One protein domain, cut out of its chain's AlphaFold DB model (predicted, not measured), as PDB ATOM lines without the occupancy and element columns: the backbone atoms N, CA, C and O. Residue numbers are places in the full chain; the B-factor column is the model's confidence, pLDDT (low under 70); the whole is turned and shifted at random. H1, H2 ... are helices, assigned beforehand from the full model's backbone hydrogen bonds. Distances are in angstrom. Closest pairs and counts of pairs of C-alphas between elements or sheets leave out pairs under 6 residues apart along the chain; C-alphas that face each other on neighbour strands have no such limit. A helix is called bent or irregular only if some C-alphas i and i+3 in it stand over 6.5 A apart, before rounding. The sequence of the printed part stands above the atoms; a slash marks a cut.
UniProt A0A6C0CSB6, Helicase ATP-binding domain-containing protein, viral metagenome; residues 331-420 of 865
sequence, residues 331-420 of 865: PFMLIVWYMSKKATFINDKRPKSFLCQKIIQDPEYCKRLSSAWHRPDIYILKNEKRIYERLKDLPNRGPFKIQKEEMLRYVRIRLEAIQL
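This is residues 331 to 420 of the 865 residues of the protein "Helicase ATP-binding domain-containing protein" of viral metagenome (UniProt A0A6C0CSB6). Four helices make a ring round a short fifth one, H1, which forms the core: the long H5 lies on one side, H3 on the opposite side, and H2 and the kinked H4 at the two ends between them. The ring is not fully closed, since H2 and H5 are apart, with the long link from H1 to H2 beside this opening. The printed part has 90 residues with five named helices, H1 to H5 in order along the chain, and no named strand; its class is all helix. It is compact, with a radius of gyration of the C-alphas of 12.6 A, and spans 36 by 30 by 21 A.

H5, residues 398 to 418, is the longest helix, and with its residues 403 to 410 alone it touches H1, residues 331 to 338. Their closest C-alphas, those of Met 407 and Pro 331, are 4.7 A apart, and they run opposite ways at a steep tilt of 69 degrees, only just short of about perpendicular. H5 also touches H4, residues 376 to 392, and the two form a hairpin, opposite ways at 37 degrees, only just a steep tilt; their closest C-alphas, of Arg 414 and Asp 377, are 5.8 A apart. H4 has a kink of 76 degrees near residue 383 and is irregular, with C-alphas 382 and 385 8.3 A apart. H1, the hub, only just touches H4 through residues 387 to 391, with 3 pairs of C-alphas within 8 A, the closest those of Tyr 338 and Arg 390 at 6.8 A. H1 touches H3, residues 363 to 373, opposite ways at a steep tilt of 43 degrees, with the C-alphas of Val 336 and Leu 369 closest at 6.1 A. H2, residues 352 to 361, touches H3 only at the corner, Ile 359 to Cys 366 at 4.9 A between C-alphas. H2 is close to H1 but not clearly touching, with the C-alphas of Leu 355 and Met 333 closest at 7.0 A. H3 and H5 are apart, and so are H2 and H4. The helix packing is mostly crossed, with 0 of 4 touching pairs at a shallow tilt. Every O i to N i+4 pair is within hydrogen-bond range in H1 and H3; the counts are 5 of 6 in H2, 11 of 13 in H4 and 16 of 17 in H5.

H5 measures 31.4 A from C-alpha 398 at (147.524, 154.415, 129.839) to C-alpha 418 at (170.283, 133.035, 126.516). H4 measures 20.9 A, H3 15.0 A, H2 14.3 A and H1 10.6 A, the last beginning at C-alpha 331 at (156.080, 142.902, 122.108).

The two C-alphas farthest apart, those of Gln 361 and Leu 420, are 38.3 A apart. The printed part has no cut. The link from H1 to H2, residues 339 to 351, is long; the other three are tight. The mean pLDDT of the printed part is 80.5, and residues 374 to 378 and 415 to 420 are under 70.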
ATOM      1  N   PRO A 331     154.993 142.258 121.372       87.75
ATOM      2  CA  PRO A 331     156.080 142.902 122.108       87.75
ATOM      3  C   PRO A 331     157.373 143.036 121.292       87.75
ATOM      4  O   PRO A 331     158.042 144.059 121.372       87.75
ATOM      5  N   PHE A 332     157.712 142.052 120.452       87.44
ATOM      6  CA  PHE A 332     158.903 142.134 119.600       87.44
ATOM      7  C   PHE A 332     158.760 143.202 118.511       87.44
ATOM      8  O   PHE A 332     159.691 143.967 118.264       87.44
ATOM      9  N   MET A 333     157.578 143.288 117.897       87.88
ATOM     10  CA  MET A 333     157.266 144.319 116.904       87.88
ATOM     11  C   MET A 333     157.389 145.723 117.513       87.88
ATOM     12  O   MET A 333     158.029 146.595 116.931       87.88
ATOM     13  N   LEU A 334     156.850 145.923 118.721       91.12
ATOM     14  CA  LEU A 334     156.972 147.182 119.458       91.12
ATOM     15  C   LEU A 334     158.432 147.519 119.792       91.12
ATOM     16  O   LEU A 334     158.848 148.660 119.599       91.12
ATOM     17  N   ILE A 335     159.231 146.535 120.226       92.50
ATOM     18  CA  ILE A 335     160.665 146.733 120.493       92.50
ATOM     19  C   ILE A 335     161.364 147.243 119.232       92.50
ATOM     20  O   ILE A 335     162.065 148.249 119.282       92.50
ATOM     21  N   VAL A 336     161.166 146.593 118.082       90.81
ATOM     22  CA  VAL A 336     161.808 147.033 116.834       90.81
ATOM     23  C   VAL A 336     161.291 148.403 116.381       90.81
ATOM     24  O   VAL A 336     162.083 149.211 115.893       90.81
ATOM     25  N   TRP A 337     160.003 148.698 116.586       91.69
ATOM     26  CA  TRP A 337     159.406 149.999 116.275       91.69
ATOM     27  C   TRP A 337     160.090 151.126 117.057       91.69
ATOM     28  O   TRP A 337     160.657 152.039 116.455       91.69
ATOM     29  N   TYR A 338     160.133 151.021 118.388       91.19
ATOM     30  CA  TYR A 338     160.676 152.059 119.271       91.19
ATOM     31  C   TYR A 338     162.201 152.212 119.222       91.19
ATOM     32  O   TYR A 338     162.747 153.208 119.694       91.19
ATOM     33  N   MET A 339     162.908 151.272 118.594       89.25
ATOM     34  CA  MET A 339     164.348 151.391 118.343       89.25
ATOM     35  C   MET A 339     164.690 152.405 117.235       89.25
ATOM     36  O   MET A 339     165.854 152.806 117.091       89.25
ATOM     37  N   SER A 340     163.685 152.862 116.480       85.44
ATOM     38  CA  SER A 340     163.797 153.948 115.507       85.44
ATOM     39  C   SER A 340     163.779 155.322 116.181       85.44
ATOM     40  O   SER A 340     162.877 155.628 116.955       85.44
ATOM     41  N   LYS A 341     164.701 156.222 115.807       78.19
ATOM     42  CA  LYS A 341     164.646 157.637 116.235       78.19
ATOM     43  C   LYS A 341     163.396 158.373 115.726       78.19
ATOM     44  O   LYS A 341     163.019 159.375 116.313       78.19
ATOM     45  N   LYS A 342     162.772 157.871 114.653       79.56
ATOM     46  CA  LYS A 342     161.549 158.417 114.038       79.56
ATOM     47  C   LYS A 342     160.258 157.762 114.565       79.56
ATOM     48  O   LYS A 342     159.198 157.978 113.991       79.56
ATOM     49  N   ALA A 343     160.345 156.898 115.581       82.69
ATOM     50  CA  ALA A 343     159.185 156.172 116.093       82.69
ATOM     51  C   ALA A 343     158.198 157.119 116.781       82.69
ATOM     52  O   ALA A 343     158.577 157.866 117.681       82.69
ATOM     53  N   THR A 344     156.925 157.043 116.403       85.44
ATOM     54  CA  THR A 344     155.847 157.739 117.108       85.44
ATOM     55  C   THR A 344     155.277 156.876 118.233       85.44
ATOM     56  O   THR A 344     155.342 155.641 118.199       85.44
ATOM     57  N   PHE A 345     154.707 157.529 119.248       85.31
ATOM     58  CA  PHE A 345     154.011 156.853 120.338       85.31
ATOM     59  C   PHE A 345     152.680 156.255 119.860       85.31
ATOM     60  O   PHE A 345     151.863 156.946 119.257       85.31
ATOM     61  N   ILE A 346     152.448 154.973 120.158       86.62
ATOM     62  CA  ILE A 346     151.237 154.243 119.774       86.62
ATOM     63  C   ILE A 346     150.250 154.251 120.946       86.62
ATOM     64  O   ILE A 346     150.369 153.449 121.873       86.62
ATOM     65  N   ASN A 347     149.274 155.159 120.917       84.50
ATOM     66  CA  ASN A 347     148.261 155.296 121.969       84.50
ATOM     67  C   ASN A 347     147.115 154.272 121.823       84.50
ATOM     68  O   ASN A 347     145.955 154.645 121.679       84.50
ATOM     69  N   ASP A 348     147.440 152.977 121.824       81.38
ATOM     70  CA  ASP A 348     146.480 151.878 121.651       81.38
ATOM     71  C   ASP A 348     146.850 150.692 122.555       81.38
ATOM     72  O   ASP A 348     147.996 150.243 122.572       81.38
ATOM     73  N   LYS A 349     145.890 150.153 123.316       70.38
ATOM     74  CA  LYS A 349     146.122 148.979 124.177       70.38
ATOM     75  C   LYS A 349     146.396 147.701 123.372       70.38
ATOM     76  O   LYS A 349     146.965 146.767 123.925       70.38
ATOM     77  N   ARG A 350     145.999 147.631 122.095       76.62
ATOM     78  CA  ARG A 350     146.181 146.462 121.214       76.62
ATOM     79  C   ARG A 350     146.823 146.874 119.879       76.62
ATOM     80  O   ARG A 350     146.209 146.735 118.823       76.62
ATOM     81  N   PRO A 351     148.110 147.267 119.878       83.50
ATOM     82  CA  PRO A 351     148.761 147.934 118.745       83.50
ATOM     83  C   PRO A 351     149.041 147.024 117.536       83.50
ATOM     84  O   PRO A 351     149.660 147.451 116.565       83.50
ATOM     85  N   LYS A 352     148.605 145.757 117.567       78.81
ATOM     86  CA  LYS A 352     148.865 144.764 116.516       78.81
ATOM     87  C   LYS A 352     148.391 145.240 115.142       78.81
ATOM     88  O   LYS A 352     149.133 145.096 114.177       78.81
ATOM     89  N   SER A 353     147.193 145.828 115.064       75.00
ATOM     90  CA  SER A 353     146.637 146.351 113.808       75.00
ATOM     91  C   SER A 353     147.499 147.485 113.242       75.00
ATOM     92  O   SER A 353     147.944 147.416 112.097       75.00
ATOM     93  N   PHE A 354     147.848 148.463 114.085       83.94
ATOM     94  CA  PHE A 354     148.728 149.578 113.728       83.94
ATOM     95  C   PHE A 354     150.106 149.103 113.241       83.94
ATOM     96  O   PHE A 354     150.584 149.523 112.188       83.94
ATOM     97  N   LEU A 355     150.745 148.190 113.978       83.88
ATOM     98  CA  LEU A 355     152.071 147.669 113.633       83.88
ATOM     99  C   LEU A 355     152.039 146.866 112.330       83.88
ATOM    100  O   LEU A 355     152.949 146.989 111.515       83.88
ATOM    101  N   CYS A 356     150.980 146.083 112.112       77.12
ATOM    102  CA  CYS A 356     150.740 145.390 110.850       77.12
ATOM    103  C   CYS A 356     150.575 146.362 109.676       77.12
ATOM    104  O   CYS A 356     151.136 146.129 108.609       77.12
ATOM    105  N   GLN A 357     149.862 147.474 109.864       78.50
ATOM    106  CA  GLN A 357     149.720 148.508 108.838       78.50
ATOM    107  C   GLN A 357     151.067 149.188 108.533       78.50
ATOM    108  O   GLN A 357     151.402 149.412 107.369       78.50
ATOM    109  N   LYS A 358     151.891 149.447 109.558       83.12
ATOM    110  CA  LYS A 358     153.237 150.022 109.391       83.12
ATOM    111  C   LYS A 358     154.217 149.102 108.680       83.12
ATOM    112  O   LYS A 358     155.069 149.598 107.958       83.12
ATOM    113  N   ILE A 359     154.080 147.786 108.809       76.75
ATOM    114  CA  ILE A 359     154.878 146.826 108.031       76.75
ATOM    115  C   ILE A 359     154.671 147.005 106.517       76.75
ATOM    116  O   ILE A 359     155.607 146.800 105.747       76.75
ATOM    117  N   ILE A 360     153.464 147.396 106.097       73.38
ATOM    118  CA  ILE A 360     153.124 147.635 104.688       73.38
ATOM    119  C   ILE A 360     153.565 149.042 104.256       73.38
ATOM    120  O   ILE A 360     154.103 149.216 103.169       73.38
ATOM    121  N   GLN A 361     153.328 150.045 105.106       79.19
ATOM    122  CA  GLN A 361     153.502 151.462 104.764       79.19
ATOM    123  C   GLN A 361     154.925 152.001 104.966       79.19
ATOM    124  O   GLN A 361     155.264 153.031 104.391       79.19
ATOM    125  N   ASP A 362     155.748 151.352 105.795       81.69
ATOM    126  CA  ASP A 362     157.113 151.776 106.118       81.69
ATOM    127  C   ASP A 362     158.120 150.669 105.732       81.69
ATOM    128  O   ASP A 362     158.365 149.734 106.510       81.69
ATOM    129  N   PRO A 363     158.740 150.769 104.537       77.00
ATOM    130  CA  PRO A 363     159.742 149.808 104.076       77.00
ATOM    131  C   PRO A 363     160.967 149.709 104.997       77.00
ATOM    132  O   PRO A 363     161.580 148.644 105.106       77.00
ATOM    133  N   GLU A 364     161.331 150.793 105.690       77.75
ATOM    134  CA  GLU A 364     162.488 150.844 106.588       77.75
ATOM    135  C   GLU A 364     162.198 150.092 107.895       77.75
ATOM    136  O   GLU A 364     163.028 149.320 108.390       77.75
ATOM    137  N   TYR A 365     161.000 150.272 108.457       82.31
ATOM    138  CA  TYR A 365     160.527 149.471 109.584       82.31
ATOM    139  C   TYR A 365     160.412 147.990 109.209       82.31
ATOM    140  O   TYR A 365     160.938 147.146 109.936       82.31
ATOM    141  N   CYS A 366     159.833 147.674 108.050       75.50
ATOM    142  CA  CYS A 366     159.706 146.299 107.568       75.50
ATOM    143  C   CYS A 366     161.072 145.607 107.403       75.50
ATOM    144  O   CYS A 366     161.275 144.494 107.898       75.50
ATOM    145  N   LYS A 367     162.060 146.294 106.810       76.62
ATOM    146  CA  LYS A 367     163.438 145.792 106.666       76.62
ATOM    147  C   LYS A 367     164.109 145.536 108.017       76.62
ATOM    148  O   LYS A 367     164.744 144.493 108.199       76.62
ATOM    149  N   ARG A 368     163.973 146.464 108.973       82.56
ATOM    150  CA  ARG A 368     164.523 146.306 110.333       82.56
ATOM    151  C   ARG A 368     163.865 145.152 111.074       82.56
ATOM    152  O   ARG A 368     164.573 144.353 111.679       82.56
ATOM    153  N   LEU A 369     162.543 145.036 110.979       81.12
ATOM    154  CA  LEU A 369     161.771 143.972 111.609       81.12
ATOM    155  C   LEU A 369     162.138 142.600 111.045       81.12
ATOM    156  O   LEU A 369     162.432 141.697 111.819       81.12
ATOM    157  N   SER A 370     162.216 142.464 109.720       71.94
ATOM    158  CA  SER A 370     162.637 141.221 109.061       71.94
ATOM    159  C   SER A 370     164.075 140.831 109.438       71.94
ATOM    160  O   SER A 370     164.337 139.688 109.818       71.94
ATOM    161  N   SER A 371     165.000 141.800 109.444       70.56
ATOM    162  CA  SER A 371     166.400 141.572 109.841       70.56
ATOM    163  C   SER A 371     166.531 141.164 111.313       70.56
ATOM    164  O   SER A 371     167.324 140.285 111.650       70.56
ATOM    165  N   ALA A 372     165.749 141.789 112.196       75.06
ATOM    166  CA  ALA A 372     165.731 141.489 113.623       75.06
ATOM    167  C   ALA A 372     165.097 140.118 113.909       75.06
ATOM    168  O   ALA A 372     165.592 139.370 114.753       75.06
ATOM    169  N   TRP A 373     164.028 139.769 113.189       75.56
ATOM    170  CA  TRP A 373     163.285 138.523 113.372       75.56
ATOM    171  C   TRP A 373     164.050 137.279 112.910       75.56
ATOM    172  O   TRP A 373     163.773 136.186 113.389       75.56
ATOM    173  N   HIS A 374     165.056 137.425 112.041       62.62
ATOM    174  CA  HIS A 374     165.908 136.301 111.640       62.62
ATOM    175  C   HIS A 374     166.618 135.641 112.838       62.62
ATOM    176  O   HIS A 374     166.767 134.422 112.861       62.62
ATOM    177  N   ARG A 375     167.035 136.429 113.847       61.03
ATOM    178  CA  ARG A 375     167.580 135.943 115.134       61.03
ATOM    179  C   ARG A 375     167.150 136.873 116.285       61.03
ATOM    180  O   ARG A 375     167.963 137.696 116.721       61.03
ATOM    181  N   PRO A 376     165.911 136.747 116.799       69.56
ATOM    182  CA  PRO A 376     165.328 137.712 117.735       69.56
ATOM    183  C   PRO A 376     166.091 137.763 119.064       69.56
ATOM    184  O   PRO A 376     166.328 138.844 119.596       69.56
ATOM    185  N   ASP A 377     166.573 136.615 119.541       68.06
ATOM    186  CA  ASP A 377     167.360 136.495 120.773       68.06
ATOM    187  C   ASP A 377     168.687 137.276 120.675       68.06
ATOM    188  O   ASP A 377     169.058 138.030 121.571       68.06
ATOM    189  N   ILE A 378     169.379 137.172 119.534       68.81
ATOM    190  CA  ILE A 378     170.642 137.889 119.285       68.81
ATOM    191  C   ILE A 378     170.397 139.379 119.054       68.81
ATOM    192  O   ILE A 378     171.213 140.198 119.475       68.81
ATOM    193  N   TYR A 379     169.296 139.744 118.389       80.25
ATOM    194  CA  TYR A 379     168.912 141.144 118.230       80.25
ATOM    195  C   TYR A 379     168.675 141.805 119.591       80.25
ATOM    196  O   TYR A 379     169.205 142.890 119.831       80.25
ATOM    197  N   ILE A 380     167.946 141.134 120.489       83.00
ATOM    198  CA  ILE A 380     167.699 141.615 121.853       83.00
ATOM    199  C   ILE A 380     169.010 141.723 122.631       83.00
ATOM    200  O   ILE A 380     169.289 142.789 123.165       83.00
ATOM    201  N   LEU A 381     169.853 140.684 122.619       74.94
ATOM    202  CA  LEU A 381     171.139 140.692 123.324       74.94
ATOM    203  C   LEU A 381     172.060 141.832 122.857       74.94
ATOM    204  O   LEU A 381     172.616 142.559 123.673       74.94
ATOM    205  N   LYS A 382     172.203 142.035 121.540       79.69
ATOM    206  CA  LYS A 382     173.055 143.109 120.989       79.69
ATOM    207  C   LYS A 382     172.548 144.511 121.318       79.69
ATOM    208  O   LYS A 382     173.342 145.447 121.340       79.69
ATOM    209  N   ASN A 383     171.242 144.665 121.513       85.50
ATOM    210  CA  ASN A 383     170.604 145.960 121.714       85.50
ATOM    211  C   ASN A 383     170.095 146.161 123.145       85.50
ATOM    212  O   ASN A 383     169.420 147.153 123.385       85.50
ATOM    213  N   GLU A 384     170.422 145.270 124.084       84.81
ATOM    214  CA  GLU A 384     169.841 145.214 125.430       84.81
ATOM    215  C   GLU A 384     169.803 146.586 126.116       84.81
ATOM    216  O   GLU A 384     168.724 147.110 126.400       84.81
ATOM    217  N   LYS A 385     170.973 147.213 126.304       86.62
ATOM    218  CA  LYS A 385     171.096 148.530 126.955       86.62
ATOM    219  C   LYS A 385     170.231 149.589 126.272       86.62
ATOM    220  O   LYS A 385     169.479 150.301 126.930       86.62
ATOM    221  N   ARG A 386     170.274 149.627 124.938       88.75
ATOM    222  CA  ARG A 386     169.545 150.599 124.117       88.75
ATOM    223  C   ARG A 386     168.032 150.362 124.127       88.75
ATOM    224  O   ARG A 386     167.271 151.323 124.078       88.75
ATOM    225  N   ILE A 387     167.593 149.105 124.206       90.25
ATOM    226  CA  ILE A 387     166.182 148.750 124.387       90.25
ATOM    227  C   ILE A 387     165.719 149.262 125.754       90.25
ATOM    228  O   ILE A 387     164.728 149.981 125.817       90.25
ATOM    229  N   TYR A 388     166.454 148.979 126.836       89.62
ATOM    230  CA  TYR A 388     166.099 149.475 128.171       89.62
ATOM    231  C   TYR A 388     166.069 151.007 128.253       89.62
ATOM    232  O   TYR A 388     165.151 151.550 128.864       89.62
ATOM    233  N   GLU A 389     167.015 151.705 127.621       89.88
ATOM    234  CA  GLU A 389     167.010 153.171 127.505       89.88
ATOM    235  C   GLU A 389     165.745 153.673 126.798       89.88
ATOM    236  O   GLU A 389     164.991 154.453 127.370       89.88
ATOM    237  N   ARG A 390     165.437 153.147 125.607       87.75
ATOM    238  CA  ARG A 390     164.246 153.551 124.839       87.75
ATOM    239  C   ARG A 390     162.936 153.268 125.560       87.75
ATOM    240  O   ARG A 390     161.978 154.022 125.422       87.75
ATOM    241  N   LEU A 391     162.877 152.185 126.330       88.12
ATOM    242  CA  LEU A 391     161.691 151.846 127.110       88.12
ATOM    243  C   LEU A 391     161.515 152.750 128.338       88.12
ATOM    244  O   LEU A 391     160.386 152.900 128.813       88.12
ATOM    245  N   LYS A 392     162.582 153.373 128.862       87.38
ATOM    246  CA  LYS A 392     162.467 154.381 129.931       87.38
ATOM    247  C   LYS A 392     161.757 155.641 129.438       87.38
ATOM    248  O   LYS A 392     160.927 156.151 130.183       87.38
ATOM    249  N   ASP A 393     161.999 156.039 128.190       85.31
ATOM    250  CA  ASP A 393     161.406 157.228 127.558       85.31
ATOM    251  C   ASP A 393     159.890 157.098 127.297       85.31
ATOM    252  O   ASP A 393     159.209 158.091 127.038       85.31
ATOM    253  N   LEU A 394     159.331 155.881 127.360       84.06
ATOM    254  CA  LEU A 394     157.890 155.657 127.217       84.06
ATOM    255  C   LEU A 394     157.118 156.165 128.451       84.06
ATOM    256  O   LEU A 394     157.468 155.794 129.579       84.06
ATOM    257  N   PRO A 395     156.012 156.920 128.262       85.56
ATOM    258  CA  PRO A 395     155.183 157.399 129.365       85.56
ATOM    259  C   PRO A 395     154.666 156.261 130.257       85.56
ATOM    260  O   PRO A 395     154.117 155.274 129.776       85.56
ATOM    261  N   ASN A 396     154.740 156.421 131.579       85.00
ATOM    262  CA  ASN A 396     154.218 155.442 132.547       85.00
ATOM    263  C   ASN A 396     152.700 155.604 132.795       85.00
ATOM    264  O   ASN A 396     152.246 155.647 133.936       85.00
ATOM    265  N   ARG A 397     151.889 155.718 131.737       85.31
ATOM    266  CA  ARG A 397     150.426 155.885 131.844       85.31
ATOM    267  C   ARG A 397     149.685 155.231 130.682       85.31
ATOM    268  O   ARG A 397     150.242 155.081 129.598       85.31
ATOM    269  N   GLY A 398     148.415 154.892 130.899       86.06
ATOM    270  CA  GLY A 398     147.524 154.415 129.839       86.06
ATOM    271  C   GLY A 398     148.074 153.193 129.076       86.06
ATOM    272  O   GLY A 398     148.679 152.314 129.696       86.06
ATOM    273  N   PRO A 399     147.886 153.116 127.744       83.69
ATOM    274  CA  PRO A 399     148.374 152.008 126.916       83.69
ATOM    275  C   PRO A 399     149.895 151.795 126.950       83.69
ATOM    276  O   PRO A 399     150.359 150.661 126.860       83.69
ATOM    277  N   PHE A 400     150.673 152.865 127.139       86.19
ATOM    278  CA  PHE A 400     152.139 152.823 127.129       86.19
ATOM    279  C   PHE A 400     152.721 152.012 128.288       86.19
ATOM    280  O   PHE A 400     153.707 151.302 128.100       86.19
ATOM    281  N   LYS A 401     152.089 152.064 129.472       86.38
ATOM    282  CA  LYS A 401     152.502 151.264 130.635       86.38
ATOM    283  C   LYS A 401     152.393 149.763 130.340       86.38
ATOM    284  O   LYS A 401     153.346 149.029 130.571       86.38
ATOM    285  N   ILE A 402     151.266 149.341 129.766       83.31
ATOM    286  CA  ILE A 402     150.989 147.935 129.431       83.31
ATOM    287  C   ILE A 402     151.970 147.445 128.357       83.31
ATOM    288  O   ILE A 402     152.638 146.432 128.541       83.31
ATOM    289  N   GLN A 403     152.131 148.208 127.271       86.50
ATOM    290  CA  GLN A 403     153.088 147.889 126.206       86.50
ATOM    291  C   GLN A 403     154.529 147.785 126.736       86.50
ATOM    292  O   GLN A 403     155.269 146.876 126.359       86.50
ATOM    293  N   LYS A 404     154.937 148.701 127.624       89.44
ATOM    294  CA  LYS A 404     156.256 148.697 128.271       89.44
ATOM    295  C   LYS A 404     156.461 147.451 129.127       89.44
ATOM    296  O   LYS A 404     157.504 146.813 129.007       89.44
ATOM    297  N   GLU A 405     155.483 147.073 129.944       85.69
ATOM    298  CA  GLU A 405     155.540 145.857 130.766       85.69
ATOM    299  C   GLU A 405     155.627 144.586 129.907       85.69
ATOM    300  O   GLU A 405     156.466 143.723 130.171       85.69
ATOM    301  N   GLU A 406     154.842 144.493 128.831       82.81
ATOM    302  CA  GLU A 406     154.885 143.362 127.899       82.81
ATOM    303  C   GLU A 406     156.224 143.260 127.151       82.81
ATOM    304  O   GLU A 406     156.775 142.163 127.020       82.81
ATOM    305  N   MET A 407     156.787 144.387 126.699       91.12
ATOM    306  CA  MET A 407     158.114 144.436 126.074       91.12
ATOM    307  C   MET A 407     159.223 144.049 127.052       91.12
ATOM    308  O   MET A 407     160.079 143.237 126.706       91.12
ATOM    309  N   LEU A 408     159.201 144.576 128.280       88.00
ATOM    310  CA  LEU A 408     160.177 144.230 129.318       88.00
ATOM    311  C   LEU A 408     160.095 142.746 129.690       88.00
ATOM    312  O   LEU A 408     161.130 142.092 129.813       88.00
ATOM    313  N   ARG A 409     158.880 142.196 129.813       81.00
ATOM    314  CA  ARG A 409     158.658 140.761 130.040       81.00
ATOM    315  C   ARG A 409     159.207 139.928 128.884       81.00
ATOM    316  O   ARG A 409     159.872 138.926 129.124       81.00
ATOM    317  N   TYR A 410     158.970 140.352 127.644       82.88
ATOM    318  CA  TYR A 410     159.475 139.665 126.457       82.88
ATOM    319  C   TYR A 410     161.009 139.673 126.386       82.88
ATOM    320  O   TYR A 410     161.611 138.619 126.190       82.88
ATOM    321  N   VAL A 411     161.647 140.831 126.597       81.56
ATOM    322  CA  VAL A 411     163.114 140.971 126.651       81.56
ATOM    323  C   VAL A 411     163.699 140.081 127.740       81.56
ATOM    324  O   VAL A 411     164.629 139.328 127.463       81.56
ATOM    325  N   ARG A 412     163.113 140.109 128.943       77.06
ATOM    326  CA  ARG A 412     163.546 139.287 130.077       77.06
ATOM    327  C   ARG A 412     163.520 137.799 129.732       77.06
ATOM    328  O   ARG A 412     164.558 137.160 129.817       77.06
ATOM    329  N   ILE A 413     162.390 137.279 129.246       70.06
ATOM    330  CA  ILE A 413     162.251 135.859 128.873       70.06
ATOM    331  C   ILE A 413     163.287 135.453 127.811       70.06
ATOM    332  O   ILE A 413     163.846 134.358 127.870       70.06
ATOM    333  N   ARG A 414     163.566 136.324 126.830       73.19
ATOM    334  CA  ARG A 414     164.562 136.037 125.787       73.19
ATOM    335  C   ARG A 414     165.997 136.082 126.306       73.19
ATOM    336  O   ARG A 414     166.781 135.215 125.937       73.19
ATOM    337  N   LEU A 415     166.343 137.037 127.165       68.19
ATOM    338  CA  LEU A 415     167.668 137.104 127.791       68.19
ATOM    339  C   LEU A 415     167.893 135.948 128.777       68.19
ATOM    340  O   LEU A 415     168.966 135.351 128.770       68.19
ATOM    341  N   GLU A 416     166.873 135.566 129.545       61.22
ATOM    342  CA  GLU A 416     166.898 134.403 130.444       61.22
ATOM    343  C   GLU A 416     167.115 133.095 129.670       61.22
ATOM    344  O   GLU A 416     167.904 132.251 130.089       61.22
ATOM    345  N   ALA A 417     166.503 132.946 128.490       53.75
ATOM    346  CA  ALA A 417     166.756 131.806 127.608       53.75
ATOM    347  C   ALA A 417     168.199 131.765 127.052       53.75
ATOM    348  O   ALA A 417     168.693 130.690 126.711       53.75
ATOM    349  N   ILE A 418     168.883 132.913 126.965       59.66
ATOM    350  CA  ILE A 418     170.283 133.035 126.516       59.66
ATOM    351  C   ILE A 418     171.272 132.806 127.672       59.66
ATOM    352  O   ILE A 418     172.379 132.320 127.439       59.66
ATOM    353  N   GLN A 419     170.884 133.140 128.904       60.91
ATOM    354  CA  GLN A 419     171.709 133.054 130.114       60.91
ATOM    355  C   GLN A 419     171.285 131.908 131.037       60.91
ATOM    356  O   GLN A 419     171.399 132.020 132.257       60.91
ATOM    357  N   LEU A 420     170.794 130.793 130.485       66.12
ATOM    358  CA  LEU A 420     170.463 129.652 131.328       66.12
ATOM    359  C   LEU A 420     171.721 129.200 132.089       66.12
ATOM    360  O   LEU A 420     172.752 128.941 131.455       66.12
TER     361      LEU A 420